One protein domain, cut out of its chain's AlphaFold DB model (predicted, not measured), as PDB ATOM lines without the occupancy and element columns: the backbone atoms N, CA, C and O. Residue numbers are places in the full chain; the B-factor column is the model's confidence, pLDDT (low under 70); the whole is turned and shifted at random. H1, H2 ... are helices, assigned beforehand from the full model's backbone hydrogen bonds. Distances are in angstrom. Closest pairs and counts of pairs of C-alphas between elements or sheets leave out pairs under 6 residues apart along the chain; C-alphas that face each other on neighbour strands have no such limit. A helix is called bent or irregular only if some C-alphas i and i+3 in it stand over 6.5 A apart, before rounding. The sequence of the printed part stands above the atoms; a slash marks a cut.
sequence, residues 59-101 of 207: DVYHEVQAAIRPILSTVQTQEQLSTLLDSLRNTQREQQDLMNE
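AT A GLANCE: This is residues 59 to 101 of the 207 residues of an uncharacterized protein of Schizopora paradoxa (UniProt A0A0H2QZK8). What shape does the printed part have? Two helices, H1 and then the longer H2, make an open, flat V, with residues 73 to 77 at its corner; the free arms are residues 59 to 70 and 85 to 101. What is its make-up? The 43 residues printed, with no named strand, are all helix by class and loose, with a radius of gyration of the C-alphas of 12.8 A and spans of 37 by 30 by 10 A.

IN THESE COORDINATES: Where is H1? It holds residues 59 to 72, 19.8 A, from C-alpha 59 at (95.952, 132.301, -16.303). And H2? It holds residues 78 to 101, 34.4 A, ending at C-alpha 101 at (104.714, 109.775, 2.112).

HOW THE PARTS SIT: Do the helices touch? H1 and H2 are only just apart, their closest C-alphas 8.4 A from each other, and a tight link joins them. How are their backbones? In H2 every O i to N i+4 pair is within hydrogen-bond range, in H1 8 of 10; H1 is only just irregular, C-alphas 67 and 70 being 6.9 A apart.

THE WHOLE: How large is it? The two C-alphas farthest apart, of Gln 76 and Glu 101, are 37.0 A apart. Is anything cut or uncertain? The printed part has no cut, and no printed residue is under 70 in pLDDT.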
ATOM      1  N   ASP A  59      95.314 133.341 -15.491       95.12
ATOM      2  CA  ASP A  59      95.952 132.301 -16.303       95.12
ATOM      3  C   ASP A  59      95.612 130.917 -15.751       95.12
ATOM      4  O   ASP A  59      95.192 130.048 -16.506       95.12
ATOM      5  N   VAL A  60      95.674 130.745 -14.422       95.25
ATOM      6  CA  VAL A  60      95.272 129.495 -13.755       95.25
ATOM      7  C   VAL A  60      93.825 129.137 -14.098       95.25
ATOM      8  O   VAL A  60      93.547 128.000 -14.462       95.25
ATOM      9  N   TYR A  61      92.902 130.099 -14.022       96.50
ATOM     10  CA  TYR A  61      91.496 129.856 -14.337       96.50
ATOM     11  C   TYR A  61      91.288 129.443 -15.799       96.50
ATOM     12  O   TYR A  61      90.607 128.452 -16.059       96.50
ATOM     13  N   HIS A  62      91.877 130.169 -16.755       96.56
ATOM     14  CA  HIS A  62      91.721 129.855 -18.177       96.56
ATOM     15  C   HIS A  62      92.358 128.516 -18.553       96.56
ATOM     16  O   HIS A  62      91.749 127.764 -19.312       96.56
ATOM     17  N   GLU A  63      93.527 128.200 -17.997       96.00
ATOM     18  CA  GLU A  63      94.213 126.927 -18.225       96.00
ATOM     19  C   GLU A  63      93.381 125.758 -17.685       96.00
ATOM     20  O   GLU A  63      93.090 124.805 -18.408       96.00
ATOM     21  N   VAL A  64      92.908 125.863 -16.438       96.31
ATOM     22  CA  VAL A  64      92.056 124.841 -15.810       96.31
ATOM     23  C   VAL A  64      90.753 124.670 -16.590       96.31
ATOM     24  O   VAL A  64      90.339 123.546 -16.875       96.31
ATOM     25  N   GLN A  65      90.112 125.769 -16.990       96.38
ATOM     26  CA  GLN A  65      88.874 125.714 -17.761       96.38
ATOM     27  C   GLN A  65      89.089 125.089 -19.145       96.38
ATOM     28  O   GLN A  65      88.259 124.293 -19.587       96.38
ATOM     29  N   ALA A  66      90.195 125.408 -19.821       96.12
ATOM     30  CA  ALA A  66      90.557 124.808 -21.102       96.12
ATOM     31  C   ALA A  66      90.851 123.307 -20.966       96.12
ATOM     32  O   ALA A  66      90.399 122.529 -21.805       96.12
ATOM     33  N   ALA A  67      91.531 122.897 -19.894       95.19
ATOM     34  CA  ALA A  67      91.863 121.503 -19.620       95.19
ATOM     35  C   ALA A  67      90.630 120.646 -19.286       95.19
ATOM     36  O   ALA A  67      90.534 119.499 -19.718       95.19
ATOM     37  N   ILE A  68      89.664 121.199 -18.548       95.19
ATOM     38  CA  ILE A  68      88.460 120.468 -18.119       95.19
ATOM     39  C   ILE A  68      87.419 120.365 -19.248       95.19
ATOM     40  O   ILE A  68      86.646 119.404 -19.300       95.19
ATOM     41  N   ARG A  69      87.396 121.320 -20.186       95.69
ATOM     42  CA  ARG A  69      86.360 121.421 -21.230       95.69
ATOM     43  C   ARG A  69      86.145 120.143 -22.059       95.69
ATOM     44  O   ARG A  69      84.986 119.770 -22.239       95.69
ATOM     45  N   PRO A  70      87.191 119.453 -22.561       96.50
ATOM     46  CA  PRO A  70      87.017 118.232 -23.345       96.50
ATOM     47  C   PRO A  70      86.396 117.104 -22.522       96.50
ATOM     48  O   PRO A  70      85.556 116.366 -23.029       96.50
ATOM     49  N   ILE A  71      86.749 117.009 -21.240       94.06
ATOM     50  CA  ILE A  71      86.237 115.976 -20.338       94.06
ATOM     51  C   ILE A  71      84.740 116.198 -20.105       94.06
ATOM     52  O   ILE A  71      83.950 115.269 -20.254       94.06
ATOM     53  N   LEU A  72      84.328 117.444 -19.852       94.19
ATOM     54  CA  LEU A  72      82.912 117.775 -19.656       94.19
ATOM     55  C   LEU A  72      82.049 117.480 -20.885       94.19
ATOM     56  O   LEU A  72      80.890 117.119 -20.728       94.19
ATOM     57  N   SER A  73      82.602 117.572 -22.099       94.81
ATOM     58  CA  SER A  73      81.848 117.264 -23.325       94.81
ATOM     59  C   SER A  73      81.401 115.798 -23.429       94.81
ATOM     60  O   SER A  73      80.467 115.490 -24.165       94.81
ATOM     61  N   THR A  74      82.046 114.900 -22.677       95.06
ATOM     62  CA  THR A  74      81.716 113.466 -22.639       95.06
ATOM     63  C   THR A  74      80.656 113.112 -21.596       95.06
ATOM     64  O   THR A  74      80.086 112.025 -21.655       95.06
ATOM     65  N   VAL A  75      80.369 114.022 -20.661       97.25
ATOM     66  CA  VAL A  75      79.429 113.797 -19.562       97.25
ATOM     67  C   VAL A  75      78.030 114.192 -20.018       97.25
ATOM     68  O   VAL A  75      77.732 115.368 -20.204       97.25
ATOM     69  N   GLN A  76      77.169 113.199 -20.203       97.62
ATOM     70  CA  GLN A  76      75.781 113.388 -20.629       97.62
ATOM     71  C   GLN A  76      74.782 113.085 -19.511       97.62
ATOM     72  O   GLN A  76      73.657 113.574 -19.554       97.62
ATOM     73  N   THR A  77      75.174 112.288 -18.511       98.25
ATOM     74  CA  THR A  77      74.288 111.862 -17.419       98.25
ATOM     75  C   THR A  77      74.827 112.250 -16.044       98.25
ATOM     76  O   THR A  77      76.030 112.441 -15.846       98.25
ATOM     77  N   GLN A  78      73.927 112.319 -15.061       97.00
ATOM     78  CA  GLN A  78      74.288 112.601 -13.671       97.00
ATOM     79  C   GLN A  78      75.207 111.520 -13.077       97.00
ATOM     80  O   GLN A  78      76.132 111.832 -12.329       97.00
ATOM     81  N   GLU A  79      75.001 110.255 -13.448       97.62
ATOM     82  CA  GLU A  79      75.844 109.136 -13.012       97.62
ATOM     83  C   GLU A  79      77.284 109.283 -13.523       97.62
ATOM     84  O   GLU A  79      78.240 109.113 -12.760       97.62
ATOM     85  N   GLN A  80      77.454 109.690 -14.787       96.69
ATOM     86  CA  GLN A  80      78.769 109.969 -15.368       96.69
ATOM     87  C   GLN A  80      79.461 111.133 -14.657       96.69
ATOM     88  O   GLN A  80      80.652 111.044 -14.356       96.69
ATOM     89  N   LEU A  81      78.717 112.196 -14.333       97.19
ATOM     90  CA  LEU A  81      79.252 113.327 -13.577       97.19
ATOM     91  C   LEU A  81      79.713 112.895 -12.181       97.19
ATOM     92  O   LEU A  81      80.823 113.231 -11.776       97.19
ATOM     93  N   SER A  82      78.892 112.127 -11.459       97.81
ATOM     94  CA  SER A  82      79.234 111.645 -10.115       97.81
ATOM     95  C   SER A  82      80.481 110.755 -10.122       97.81
ATOM     96  O   SER A  82      81.402 110.981  -9.340       97.81
ATOM     97  N   THR A  83      80.576 109.844 -11.095       97.44
ATOM     98  CA  THR A  83      81.724 108.944 -11.263       97.44
ATOM     99  C   THR A  83      83.004 109.725 -11.572       97.44
ATOM    100  O   THR A  83      84.068 109.429 -11.029       97.44
ATOM    101  N   LEU A  84      82.911 110.761 -12.412       96.44
ATOM    102  CA  LEU A  84      84.031 111.651 -12.717       96.44
ATOM    103  C   LEU A  84      84.488 112.415 -11.468       96.44
ATOM    104  O   LEU A  84      85.686 112.470 -11.188       96.44
ATOM    105  N   LEU A  85      83.555 112.988 -10.703       95.69
ATOM    106  CA  LEU A  85      83.878 113.724  -9.478       95.69
ATOM    107  C   LEU A  85      84.556 112.828  -8.435       95.69
ATOM    108  O   LEU A  85      85.534 113.250  -7.817       95.69
ATOM    109  N   ASP A  86      84.089 111.592  -8.273       97.94
ATOM    110  CA  ASP A  86      84.718 110.630  -7.367       97.94
ATOM    111  C   ASP A  86      86.104 110.203  -7.861       97.94
ATOM    112  O   ASP A  86      87.044 110.144  -7.065       97.94
ATOM    113  N   SER A  87      86.283 110.020  -9.173       96.38
ATOM    114  CA  SER A  87      87.604 109.788  -9.766       96.38
ATOM    115  C   SER A  87      88.577 110.932  -9.456       96.38
ATOM    116  O   SER A  87      89.703 110.668  -9.040       96.38
ATOM    117  N   LEU A  88      88.160 112.195  -9.607       95.00
ATOM    118  CA  LEU A  88      89.004 113.355  -9.294       95.00
ATOM    119  C   LEU A  88      89.363 113.432  -7.806       95.00
ATOM    120  O   LEU A  88      90.514 113.705  -7.467       95.00
ATOM    121  N   ARG A  89      88.404 113.158  -6.912       96.94
ATOM    122  CA  ARG A  89      88.648 113.105  -5.459       96.94
ATOM    123  C   ARG A  89      89.643 112.006  -5.089       96.94
ATOM    124  O   ARG A  89      90.503 112.235  -4.240       96.94
ATOM    125  N   ASN A  90      89.552 110.841  -5.731       97.06
ATOM    126  CA  ASN A  90      90.477 109.731  -5.505       97.06
ATOM    127  C   ASN A  90      91.893 110.087  -5.968       97.06
ATOM    128  O   ASN A  90      92.826 109.979  -5.177       97.06
ATOM    129  N   THR A  91      92.050 110.621  -7.185       95.69
ATOM    130  CA  THR A  91      93.359 111.077  -7.681       95.69
ATOM    131  C   THR A  91      93.949 112.181  -6.800       95.69
ATOM    132  O   THR A  91      95.148 112.185  -6.532       95.69
ATOM    133  N   GLN A  92      93.123 113.106  -6.302       94.69
ATOM    134  CA  GLN A  92      93.577 114.148  -5.380       94.69
ATOM    135  C   GLN A  92      94.089 113.558  -4.057       94.69
ATOM    136  O   GLN A  92      95.126 113.996  -3.558       94.69
ATOM    137  N   ARG A  93      93.385 112.565  -3.500       96.38
ATOM    138  CA  ARG A  93      93.801 111.870  -2.276       96.38
ATOM    139  C   ARG A  93      95.121 111.131  -2.482       96.38
ATOM    140  O   ARG A  93      96.029 111.319  -1.686       96.38
ATOM    141  N   GLU A  94      95.261 110.388  -3.578       95.94
ATOM    142  CA  GLU A  94      96.506 109.685  -3.925       95.94
ATOM    143  C   GLU A  94      97.688 110.650  -4.073       95.94
ATOM    144  O   GLU A  94      98.757 110.414  -3.513       95.94
ATOM    145  N   GLN A  95      97.504 111.778  -4.770       92.62
ATOM    146  CA  GLN A  95      98.551 112.796  -4.877       92.62
ATOM    147  C   GLN A  95      98.923 113.388  -3.514       92.62
ATOM    148  O   GLN A  95     100.103 113.599  -3.230       92.62
ATOM    149  N   GLN A  96      97.933 113.647  -2.658       92.56
ATOM    150  CA  GLN A  96      98.172 114.155  -1.312       92.56
ATOM    151  C   GLN A  96      98.909 113.130  -0.441       92.56
ATOM    152  O   GLN A  96      99.812 113.507   0.308       92.56
ATOM    153  N   ASP A  97      98.558 111.853  -0.554       90.81
ATOM    154  CA  ASP A  97      99.218 110.764   0.154       90.81
ATOM    155  C   ASP A  97     100.669 110.618  -0.306       90.81
ATOM    156  O   ASP A  97     101.552 110.598   0.545       90.81
ATOM    157  N   LEU A  98     100.955 110.683  -1.610       91.19
ATOM    158  CA  LEU A  98     102.329 110.694  -2.138       91.19
ATOM    159  C   LEU A  98     103.139 111.903  -1.640       91.19
ATOM    160  O   LEU A  98     104.305 111.775  -1.259       91.19
ATOM    161  N   MET A  99     102.519 113.088  -1.588       86.81
ATOM    162  CA  MET A  99     103.149 114.279  -1.007       86.81
ATOM    163  C   MET A  99     103.431 114.125   0.494       86.81
ATOM    164  O   MET A  99     104.391 114.706   1.006       86.81
ATOM    165  N   ASN A 100     102.601 113.366   1.208       89.12
ATOM    166  CA  ASN A 100     102.779 113.081   2.627       89.12
ATOM    167  C   ASN A 100     103.793 111.955   2.873       89.12
ATOM    168  O   ASN A 100     104.544 112.030   3.842       89.12
ATOM    169  N   GLU A 101     103.849 110.951   2.000       88.94
ATOM    170  CA  GLU A 101     104.714 109.775   2.112       88.94
ATOM    171  C   GLU A 101     106.199 110.153   1.988       88.94
ATOM    172  O   GLU A 101     107.041 109.637   2.720       88.94
TER     173      GLU A 101